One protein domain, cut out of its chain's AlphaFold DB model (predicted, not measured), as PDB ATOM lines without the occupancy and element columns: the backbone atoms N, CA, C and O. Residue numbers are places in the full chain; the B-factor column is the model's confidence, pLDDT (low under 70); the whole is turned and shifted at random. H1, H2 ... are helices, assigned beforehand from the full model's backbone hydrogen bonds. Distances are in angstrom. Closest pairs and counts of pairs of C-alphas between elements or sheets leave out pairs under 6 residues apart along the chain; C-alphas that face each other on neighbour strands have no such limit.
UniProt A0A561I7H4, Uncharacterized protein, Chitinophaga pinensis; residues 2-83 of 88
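What this domain is: This is residues 2 to 83 of the 88 residues of an uncharacterized protein of Chitinophaga pinensis (UniProt A0A561I7H4). Long helix H1 and helix H4 lie on either side of the shorter H2 and H3, which follow each other between them; H5 turns away past H4's end, and residues 71 to 83 stick out. The 82 printed residues hold five named helices, H1 to H5 in order, and no named strand: all helix. The whole is only just compact, close to loose, with a radius of gyration of the C-alphas of 13.8 A and spans of 39 by 34 by 23 A.

How they stand to each other: Start at H1, residues 2 to 24; its residues 15 to 23 touch H2, residues 28 to 37, in a hairpin, closest at the C-alphas of Gly 22 and Tyr 31, 4.4 A. Its residues 5 to 12 touch H3, residues 40 to 43, closest at C-alphas 8 and 41, 4.7 A. Residues 49 to 53 of H4, residues 47 to 63, touch H3, closest at C-alphas 43 and 49, 5.6 A. H5, residues 67 to 80, is close to H4 but not clearly touching, closest at C-alphas 61 and 67, 6.3 A. Every O i to N i+4 pair is within hydrogen-bond range in H1, H2 and H5, 12 of 13 in H4; H3 is too short for one.

Where its parts are: Find C-alpha 2 at (320.216, 370.055, 233.722); H1 runs 33.0 A from there. H4 spans 24.7 A; H5 ends at C-alpha 80, (318.861, 379.428, 258.222).

The domain as a whole: The farthest C-alphas, Glu 24 and Glu 83, are 41.1 A apart. The printed part has no cut, its four links are tight, and no printed residue is under 70 in pLDDT.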
ATOM      1  N   PHE A   2     320.067 371.509 233.611       92.69
ATOM      2  CA  PHE A   2     320.216 370.055 233.722       92.69
ATOM      3  C   PHE A   2     320.459 369.625 235.175       92.69
ATOM      4  O   PHE A   2     319.753 368.766 235.685       92.69
ATOM      5  N   GLU A   3     321.386 370.290 235.862       96.25
ATOM      6  CA  GLU A   3     321.821 369.974 237.224       96.25
ATOM      7  C   GLU A   3     320.660 370.065 238.216       96.25
ATOM      8  O   GLU A   3     320.422 369.134 238.974       96.25
ATOM      9  N   GLN A   4     319.875 371.145 238.159       93.56
ATOM     10  CA  GLN A   4     318.688 371.320 239.003       93.56
ATOM     11  C   GLN A   4     317.649 370.217 238.767       93.56
ATOM     12  O   GLN A   4     317.135 369.648 239.725       93.56
ATOM     13  N   LYS A   5     317.375 369.872 237.500       93.44
ATOM     14  CA  LYS A   5     316.446 368.787 237.147       93.44
ATOM     15  C   LYS A   5     316.949 367.430 237.627       93.44
ATOM     16  O   LYS A   5     316.165 366.638 238.137       93.44
ATOM     17  N   PHE A   6     318.244 367.173 237.478       95.44
ATOM     18  CA  PHE A   6     318.867 365.940 237.934       95.44
ATOM     19  C   PHE A   6     318.810 365.816 239.461       95.44
ATOM     20  O   PHE A   6     318.372 364.790 239.970       95.44
ATOM     21  N   LEU A   7     319.157 366.875 240.197       96.94
ATOM     22  CA  LEU A   7     319.078 366.889 241.660       96.94
ATOM     23  C   LEU A   7     317.637 366.723 242.158       96.94
ATOM     24  O   LEU A   7     317.389 365.934 243.066       96.94
ATOM     25  N   ALA A   8     316.676 367.404 241.532       95.62
ATOM     26  CA  ALA A   8     315.261 367.233 241.840       95.62
ATOM     27  C   ALA A   8     314.776 365.799 241.582       95.62
ATOM     28  O   ALA A   8     314.042 365.245 242.397       95.62
ATOM     29  N   TYR A   9     315.217 365.179 240.485       95.94
ATOM     30  CA  TYR A   9     314.922 363.779 240.192       95.94
ATOM     31  C   TYR A   9     315.493 362.842 241.260       95.94
ATOM     32  O   TYR A   9     314.755 362.011 241.778       95.94
ATOM     33  N   VAL A  10     316.762 363.018 241.647       97.56
ATOM     34  CA  VAL A  10     317.401 362.217 242.705       97.56
ATOM     35  C   VAL A  10     316.644 362.344 244.031       97.56
ATOM     36  O   VAL A  10     316.392 361.339 244.696       97.56
ATOM     37  N   LEU A  11     316.232 363.557 244.412       97.31
ATOM     38  CA  LEU A  11     315.431 363.777 245.619       97.31
ATOM     39  C   LEU A  11     314.064 363.090 245.528       97.31
ATOM     40  O   LEU A  11     313.661 362.403 246.467       97.31
ATOM     41  N   TYR A  12     313.371 363.239 244.396       96.81
ATOM     42  CA  TYR A  12     312.089 362.584 244.141       96.81
ATOM     43  C   TYR A  12     312.201 361.062 244.286       96.81
ATOM     44  O   TYR A  12     311.449 360.463 245.055       96.81
ATOM     45  N   THR A  13     313.160 360.429 243.601       97.56
ATOM     46  CA  THR A  13     313.307 358.967 243.633       97.56
ATOM     47  C   THR A  13     313.693 358.469 245.019       97.56
ATOM     48  O   THR A  13     313.116 357.492 245.485       97.56
ATOM     49  N   THR A  14     314.577 359.180 245.724       98.19
ATOM     50  CA  THR A  14     314.970 358.828 247.099       98.19
ATOM     51  C   THR A  14     313.767 358.849 248.049       98.19
ATOM     52  O   THR A  14     313.587 357.942 248.860       98.19
ATOM     53  N   LEU A  15     312.892 359.854 247.937       97.69
ATOM     54  CA  LEU A  15     311.673 359.930 248.748       97.69
ATOM     55  C   LEU A  15     310.669 358.824 248.378       97.69
ATOM     56  O   LEU A  15     309.991 358.287 249.253       97.69
ATOM     57  N   VAL A  16     310.587 358.422 247.108       97.31
ATOM     58  CA  VAL A  16     309.781 357.256 246.707       97.31
ATOM     59  C   VAL A  16     310.322 355.966 247.338       97.31
ATOM     60  O   VAL A  16     309.541 355.180 247.878       97.31
ATOM     61  N   GLU A  17     311.640 355.769 247.338       98.06
ATOM     62  CA  GLU A  17     312.291 354.615 247.971       98.06
ATOM     63  C   GLU A  17     312.058 354.587 249.487       98.06
ATOM     64  O   GLU A  17     311.707 353.547 250.045       98.06
ATOM     65  N   PHE A  18     312.169 355.731 250.168       98.00
ATOM     66  CA  PHE A  18     311.891 355.825 251.606       98.00
ATOM     67  C   PHE A  18     310.435 355.541 251.944       98.00
ATOM     68  O   PHE A  18     310.157 354.900 252.957       98.00
ATOM     69  N   ARG A  19     309.500 355.958 251.089       96.81
ATOM     70  CA  ARG A  19     308.090 355.607 251.251       96.81
ATOM     71  C   ARG A  19     307.885 354.092 251.169       96.81
ATOM     72  O   ARG A  19     307.176 353.547 252.011       96.81
ATOM     73  N   ALA A  20     308.492 353.423 250.185       96.81
ATOM     74  CA  ALA A  20     308.414 351.966 250.055       96.81
ATOM     75  C   ALA A  20     309.018 351.272 251.284       96.81
ATOM     76  O   ALA A  20     308.358 350.448 251.911       96.81
ATOM     77  N   LYS A  21     310.210 351.705 251.707       97.44
ATOM     78  CA  LYS A  21     310.879 351.184 252.902       97.44
ATOM     79  C   LYS A  21     310.054 351.378 254.173       97.44
ATOM     80  O   LYS A  21     309.935 350.448 254.958       97.44
ATOM     81  N   GLY A  22     309.464 352.558 254.367       97.00
ATOM     82  CA  GLY A  22     308.611 352.838 255.523       97.00
ATOM     83  C   GLY A  22     307.373 351.942 255.572       97.00
ATOM     84  O   GLY A  22     306.958 351.534 256.652       97.00
ATOM     85  N   LEU A  23     306.819 351.574 254.411       96.25
ATOM     86  CA  LEU A  23     305.734 350.596 254.326       96.25
ATOM     87  C   LEU A  23     306.217 349.177 254.668       96.25
ATOM     88  O   LEU A  23     305.562 348.486 255.441       96.25
ATOM     89  N   GLU A  24     307.357 348.754 254.116       97.56
ATOM     90  CA  GLU A  24     307.952 347.431 254.363       97.56
ATOM     91  C   GLU A  24     308.343 347.220 255.832       97.56
ATOM     92  O   GLU A  24     308.216 346.111 256.349       97.56
ATOM     93  N   SER A  25     308.805 348.272 256.513       96.94
ATOM     94  CA  SER A  25     309.261 348.210 257.904       96.94
ATOM     95  C   SER A  25     308.212 348.625 258.945       96.94
ATOM     96  O   SER A  25     308.565 348.728 260.116       96.94
ATOM     97  N   ASP A  26     306.969 348.917 258.540       95.31
ATOM     98  CA  ASP A  26     305.922 349.551 259.375       95.31
ATOM     99  C   ASP A  26     306.403 350.838 260.096       95.31
ATOM    100  O   ASP A  26     305.916 351.226 261.160       95.31
ATOM    101  N   ASP A  27     307.366 351.547 259.495       95.75
ATOM    102  CA  ASP A  27     307.824 352.858 259.958       95.75
ATOM    103  C   ASP A  27     306.881 353.932 259.404       95.75
ATOM    104  O   ASP A  27     307.080 354.525 258.336       95.75
ATOM    105  N   LYS A  28     305.796 354.154 260.148       90.19
ATOM    106  CA  LYS A  28     304.756 355.127 259.794       90.19
ATOM    107  C   LYS A  28     305.309 356.549 259.633       90.19
ATOM    108  O   LYS A  28     304.938 357.184 258.645       90.19
ATOM    109  N   PRO A  29     306.166 357.078 260.534       90.81
ATOM    110  CA  PRO A  29     306.795 358.381 260.323       90.81
ATOM    111  C   PRO A  29     307.541 358.489 258.989       90.81
ATOM    112  O   PRO A  29     307.307 359.440 258.239       90.81
ATOM    113  N   LEU A  30     308.389 357.507 258.662       92.50
ATOM    114  CA  LEU A  30     309.147 357.501 257.411       92.50
ATOM    115  C   LEU A  30     308.220 357.442 256.194       92.50
ATOM    116  O   LEU A  30     308.405 358.206 255.243       92.50
ATOM    117  N   TYR A  31     307.199 356.582 256.243       94.62
ATOM    118  CA  TYR A  31     306.192 356.476 255.193       94.62
ATOM    119  C   TYR A  31     305.488 357.814 254.948       94.62
ATOM    120  O   TYR A  31     305.464 358.291 253.813       94.62
ATOM    121  N   TRP A  32     304.934 358.437 255.992       90.62
ATOM    122  CA  TRP A  32     304.106 359.637 255.848       90.62
ATOM    123  C   TRP A  32     304.904 360.856 255.400       90.62
ATOM    124  O   TRP A  32     304.448 361.573 254.511       90.62
ATOM    125  N   LEU A  33     306.103 361.071 255.947       90.81
ATOM    126  CA  LEU A  33     306.952 362.190 255.532       90.81
ATOM    127  C   LEU A  33     307.380 362.050 254.071       90.81
ATOM    128  O   LEU A  33     307.280 362.995 253.289       90.81
ATOM    129  N   SER A  34     307.798 360.850 253.680       94.31
ATOM    130  CA  SER A  34     308.215 360.584 252.306       94.31
ATOM    131  C   SER A  34     307.027 360.664 251.340       94.31
ATOM    132  O   SER A  34     307.133 361.223 250.249       94.31
ATOM    133  N   HIS A  35     305.850 360.200 251.765       92.88
ATOM    134  CA  HIS A  35     304.606 360.341 251.014       92.88
ATOM    135  C   HIS A  35     304.180 361.804 250.838       92.88
ATOM    136  O   HIS A  35     303.767 362.184 249.748       92.88
ATOM    137  N   LEU A  36     304.330 362.646 251.857       91.88
ATOM    138  CA  LEU A  36     303.982 364.062 251.778       91.88
ATOM    139  C   LEU A  36     304.886 364.821 250.792       91.88
ATOM    140  O   LEU A  36     304.413 365.656 250.015       91.88
ATOM    141  N   LEU A  37     306.186 364.510 250.819       94.38
ATOM    142  CA  LEU A  37     307.222 365.332 250.200       94.38
ATOM    143  C   LEU A  37     307.696 364.849 248.830       94.38
ATOM    144  O   LEU A  37     308.273 365.652 248.102       94.38
ATOM    145  N   HIS A  38     307.471 363.585 248.449       94.06
ATOM    146  CA  HIS A  38     308.103 363.020 247.247       94.06
ATOM    147  C   HIS A  38     307.871 363.835 245.971       94.06
ATOM    148  O   HIS A  38     308.798 363.943 245.184       94.06
ATOM    149  N   ASN A  39     306.707 364.465 245.779       89.81
ATOM    150  CA  ASN A  39     306.415 365.263 244.577       89.81
ATOM    151  C   ASN A  39     306.986 366.689 244.592       89.81
ATOM    152  O   ASN A  39     307.084 367.305 243.528       89.81
ATOM    153  N   VAL A  40     307.391 367.196 245.761       92.88
ATOM    154  CA  VAL A  40     307.852 368.580 245.927       92.88
ATOM    155  C   VAL A  40     309.050 368.887 245.020       92.88
ATOM    156  O   VAL A  40     308.957 369.853 244.266       92.88
ATOM    157  N   PRO A  41     310.131 368.076 244.976       92.25
ATOM    158  CA  PRO A  41     311.322 368.400 244.191       92.25
ATOM    159  C   PRO A  41     311.048 368.657 242.707       92.25
ATOM    160  O   PRO A  41     311.630 369.567 242.128       92.25
ATOM    161  N   LEU A  42     310.155 367.880 242.084       90.25
ATOM    162  CA  LEU A  42     309.843 368.037 240.661       90.25
ATOM    163  C   LEU A  42     308.918 369.228 240.398       90.25
ATOM    164  O   LEU A  42     309.030 369.870 239.356       90.25
ATOM    165  N   ARG A  43     308.009 369.527 241.331       89.06
ATOM    166  CA  ARG A  43     307.008 370.589 241.179       89.06
ATOM    167  C   ARG A  43     307.553 371.982 241.467       89.06
ATOM    168  O   ARG A  43     307.035 372.943 240.913       89.06
ATOM    169  N   ILE A  44     308.629 372.103 242.240       87.94
ATOM    170  CA  ILE A  44     309.256 373.407 242.509       87.94
ATOM    171  C   ILE A  44     310.173 373.908 241.381       87.94
ATOM    172  O   ILE A  44     310.743 374.990 241.469       87.94
ATOM    173  N   LEU A  45     310.357 373.127 240.311       87.12
ATOM    174  CA  LEU A  45     311.194 373.523 239.171       87.12
ATOM    175  C   LEU A  45     310.529 374.562 238.254       87.12
ATOM    176  O   LEU A  45     311.192 375.098 237.366       87.12
ATOM    177  N   ASN A  46     309.232 374.810 238.434       85.44
ATOM    178  CA  ASN A  46     308.472 375.855 237.759       85.44
ATOM    179  C   ASN A  46     307.770 376.712 238.828       85.44
ATOM    180  O   ASN A  46     307.265 376.194 239.826       85.44
ATOM    181  N   GLU A  47     307.798 378.031 238.653       78.50
ATOM    182  CA  GLU A  47     307.319 379.014 239.627       78.50
ATOM    183  C   GLU A  47     305.807 378.891 239.864       78.50
ATOM    184  O   GLU A  47     305.376 378.783 241.013       78.50
ATOM    185  N   ASP A  48     305.015 378.765 238.794       83.12
ATOM    186  CA  ASP A  48     303.558 378.597 238.892       83.12
ATOM    187  C   ASP A  48     303.189 377.331 239.683       83.12
ATOM    188  O   ASP A  48     302.350 377.358 240.586       83.12
ATOM    189  N   SER A  49     303.888 376.222 239.422       84.44
ATOM    190  CA  SER A  49     303.660 374.960 240.134       84.44
ATOM    191  C   SER A  49     304.233 374.950 241.552       84.44
ATOM    192  O   SER A  49     303.809 374.128 242.362       84.44
ATOM    193  N   SER A  50     305.157 375.856 241.885       87.31
ATOM    194  CA  SER A  50     305.711 375.971 243.239       87.31
ATOM    195  C   SER A  50     304.661 376.479 244.222       87.31
ATOM    196  O   SER A  50     304.557 375.966 245.337       87.31
ATOM    197  N   LYS A  51     303.841 377.452 243.800       89.00
ATOM    198  CA  LYS A  51     302.743 377.974 244.618       89.00
ATOM    199  C   LYS A  51     301.662 376.918 244.846       89.00
ATOM    200  O   LYS A  51     301.271 376.688 245.988       89.00
ATOM    201  N   GLU A  52     301.227 376.247 243.781       90.69
ATOM    202  CA  GLU A  52     300.245 375.160 243.882       90.69
ATOM    203  C   GLU A  52     300.739 374.031 244.794       90.69
ATOM    204  O   GLU A  52     299.983 373.481 245.597       90.69
ATOM    205  N   GLU A  53     302.025 373.692 244.700       91.75
ATOM    206  CA  GLU A  53     302.621 372.649 245.523       91.75
ATOM    207  C   GLU A  53     302.725 373.052 246.995       91.75
ATOM    208  O   GLU A  53     302.489 372.222 247.877       91.75
ATOM    209  N   PHE A  54     303.015 374.323 247.275       92.00
ATOM    210  CA  PHE A  54     302.961 374.853 248.632       92.00
ATOM    211  C   PHE A  54     301.541 374.767 249.205       92.00
ATOM    212  O   PHE A  54     301.353 374.256 250.308       92.00
ATOM    213  N   GLU A  55     300.523 375.192 248.453       92.50
ATOM    214  CA  GLU A  55     299.119 375.103 248.877       92.50
ATOM    215  C   GLU A  55     298.681 373.649 249.123       92.50
ATOM    216  O   GLU A  55     298.042 373.357 250.140       92.50
ATOM    217  N   ARG A  56     299.086 372.714 248.249       91.69
ATOM    218  CA  ARG A  56     298.875 371.270 248.446       91.69
ATOM    219  C   ARG A  56     299.510 370.793 249.748       91.69
ATOM    220  O   ARG A  56     298.833 370.157 250.554       91.69
ATOM    221  N   LEU A  57     300.787 371.111 249.965       92.06
ATOM    222  CA  LEU A  57     301.524 370.717 251.162       92.06
ATOM    223  C   LEU A  57     300.834 371.234 252.431       92.06
ATOM    224  O   LEU A  57     300.644 370.476 253.380       92.06
ATOM    225  N   MET A  58     300.402 372.495 252.435       93.56
ATOM    226  CA  MET A  58     299.685 373.099 253.562       93.56
ATOM    227  C   MET A  58     298.352 372.394 253.848       93.56
ATOM    228  O   MET A  58     298.024 372.139 255.010       93.56
ATOM    229  N   LYS A  59     297.599 372.029 252.804       92.50
ATOM    230  CA  LYS A  59     296.354 371.260 252.940       92.50
ATOM    231  C   LYS A  59     296.601 369.870 253.522       92.50
ATOM    232  O   LYS A  59     295.854 369.430 254.399       92.50
ATOM    233  N   ASP A  60     297.635 369.184 253.051       89.50
ATOM    234  CA  ASP A  60     297.984 367.851 253.534       89.50
ATOM    235  C   ASP A  60     298.447 367.904 254.997       89.50
ATOM    236  O   ASP A  60     297.991 367.107 255.813       89.50
ATOM    237  N   ILE A  61     299.260 368.899 255.372       90.50
ATOM    238  CA  ILE A  61     299.677 369.134 256.764       90.50
ATOM    239  C   ILE A  61     298.465 369.273 257.684       90.50
ATOM    240  O   ILE A  61     298.420 368.619 258.725       90.50
ATOM    241  N   HIS A  62     297.472 370.070 257.285       89.94
ATOM    242  CA  HIS A  62     296.251 370.236 258.068       89.94
ATOM    243  C   HIS A  62     295.433 368.936 258.149       89.94
ATOM    244  O   HIS A  62     294.952 368.547 259.212       89.94
ATOM    245  N   THR A  63     295.319 368.218 257.030       88.56
ATOM    246  CA  THR A  63     294.581 366.947 256.948       88.56
ATOM    247  C   THR A  63     295.194 365.878 257.858       88.56
ATOM    248  O   THR A  63     294.471 365.141 258.530       88.56
ATOM    249  N   PHE A  64     296.524 365.811 257.912       85.31
ATOM    250  CA  PHE A  64     297.269 364.833 258.704       85.31
ATOM    251  C   PHE A  64     297.630 365.318 260.116       85.31
ATOM    252  O   PHE A  64     298.278 364.574 260.852       85.31
ATOM    253  N   LYS A  65     297.188 366.520 260.518       88.50
ATOM    254  CA  LYS A  65     297.470 367.139 261.826       88.50
ATOM    255  C   LYS A  65     298.972 367.255 262.132       88.50
ATOM    256  O   LYS A  65     299.449 366.850 263.195       88.50
ATOM    257  N   LEU A  66     299.734 367.748 261.155       88.94
ATOM    258  CA  LEU A  66     301.193 367.901 261.207       88.94
ATOM    259  C   LEU A  66     301.629 369.346 261.515       88.94
ATOM    260  O   LEU A  66     302.739 369.745 261.166       88.94
ATOM    261  N   GLU A  67     300.779 370.150 262.155       92.31
ATOM    262  CA  GLU A  67     301.022 371.582 262.380       92.31
ATOM    263  C   GLU A  67     302.309 371.836 263.167       92.31
ATOM    264  O   GLU A  67     303.100 372.694 262.782       92.31
ATOM    265  N   LYS A  68     302.566 371.039 264.211       91.31
ATOM    266  CA  LYS A  68     303.798 371.150 265.004       91.31
ATOM    267  C   LYS A  68     305.046 370.889 264.159       91.31
ATOM    268  O   LYS A  68     306.013 371.633 264.233       91.31
ATOM    269  N   TRP A  69     305.011 369.852 263.321       90.88
ATOM    270  CA  TRP A  69     306.128 369.555 262.424       90.88
ATOM    271  C   TRP A  69     306.397 370.725 261.472       90.88
ATOM    272  O   TRP A  69     307.552 371.068 261.239       90.88
ATOM    273  N   LEU A  70     305.347 371.364 260.947       93.12
ATOM    274  CA  LEU A  70     305.498 372.540 260.094       93.12
ATOM    275  C   LEU A  70     306.097 373.732 260.852       93.12
ATOM    276  O   LEU A  70     306.938 374.432 260.292       93.12
ATOM    277  N   GLU A  71     305.666 373.973 262.089       94.31
ATOM    278  CA  GLU A  71     306.206 375.034 262.945       94.31
ATOM    279  C   GLU A  71     307.713 374.852 263.164       94.31
ATOM    280  O   GLU A  71     308.479 375.766 262.853       94.31
ATOM    281  N   ASP A  72     308.147 373.639 263.522       94.44
ATOM    282  CA  ASP A  72     309.566 373.295 263.682       94.44
ATOM    283  C   ASP A  72     310.367 373.560 262.385       94.44
ATOM    284  O   ASP A  72     311.514 374.017 262.411       94.44
ATOM    285  N   LYS A  73     309.778 373.286 261.206       94.31
ATOM    286  CA  LYS A  73     310.422 373.572 259.908       94.31
ATOM    287  C   LYS A  73     310.470 375.056 259.576       94.31
ATOM    288  O   LYS A  73     311.461 375.493 258.997       94.31
ATOM    289  N   LYS A  74     309.447 375.830 259.941       94.00
ATOM    290  CA  LYS A  74     309.444 377.289 259.767       94.00
ATOM    291  C   LYS A  74     310.488 377.956 260.652       94.00
ATOM    292  O   LYS A  74     311.211 378.820 260.171       94.00
ATOM    293  N   GLU A  75     310.610 377.526 261.904       94.81
ATOM    294  CA  GLU A  75     311.650 378.023 262.807       94.81
ATOM    295  C   GLU A  75     313.046 377.752 262.231       94.81
ATOM    296  O   GLU A  75     313.838 378.677 262.052       94.81
ATOM    297  N   GLY A  76     313.319 376.503 261.831       94.19
ATOM    298  CA  GLY A  76     314.588 376.142 261.196       94.19
ATOM    299  C   GLY A  76     314.858 376.906 259.895       94.19
ATOM    300  O   GLY A  76     316.006 377.269 259.622       94.19
ATOM    301  N   PHE A  77     313.814 377.193 259.110       95.31
ATOM    302  CA  PHE A  77     313.914 378.023 257.912       95.31
ATOM    303  C   PHE A  77     314.351 379.449 258.258       95.31
ATOM    304  O   PHE A  77     315.347 379.905 257.715       95.31
ATOM    305  N   PHE A  78     313.694 380.129 259.199       95.44
ATOM    306  CA  PHE A  78     314.062 381.502 259.566       95.44
ATOM    307  C   PHE A  78     315.424 381.613 260.259       95.44
ATOM    308  O   PHE A  78     316.103 382.624 260.103       95.44
ATOM    309  N   ILE A  79     315.857 380.580 260.989       94.75
ATOM    310  CA  ILE A  79     317.224 380.512 261.528       94.75
ATOM    311  C   ILE A  79     318.251 380.438 260.390       94.75
ATOM    312  O   ILE A  79     319.305 381.067 260.464       94.75
ATOM    313  N   SER A  80     317.950 379.661 259.348       95.38
ATOM    314  CA  SER A  80     318.861 379.428 258.222       95.38
ATOM    315  C   SER A  80     318.833 380.558 257.187       95.38
ATOM    316  O   SER A  80     319.837 380.784 256.518       95.38
ATOM    317  N   PHE A  81     317.703 381.263 257.078       94.75
ATOM    318  CA  PHE A  81     317.448 382.345 256.126       94.75
ATOM    319  C   PHE A  81     316.797 383.554 256.832       94.75
ATOM    320  O   PHE A  81     315.595 383.810 256.665       94.75
ATOM    321  N   PRO A  82     317.558 384.294 257.665       93.62
ATOM    322  CA  PRO A  82     317.025 385.403 258.456       93.62
ATOM    323  C   PRO A  82     316.429 386.546 257.623       93.62
ATOM    324  O   PRO A  82     315.607 387.302 258.130       93.62
ATOM    325  N   GLU A  83     316.809 386.676 256.349       95.31
ATOM    326  CA  GLU A  83     316.303 387.690 255.417       95.31
ATOM    327  C   GLU A  83     314.798 387.572 255.116       95.31
ATOM    328  O   GLU A  83     314.202 388.523 254.620       95.31
TER     329      GLU A  83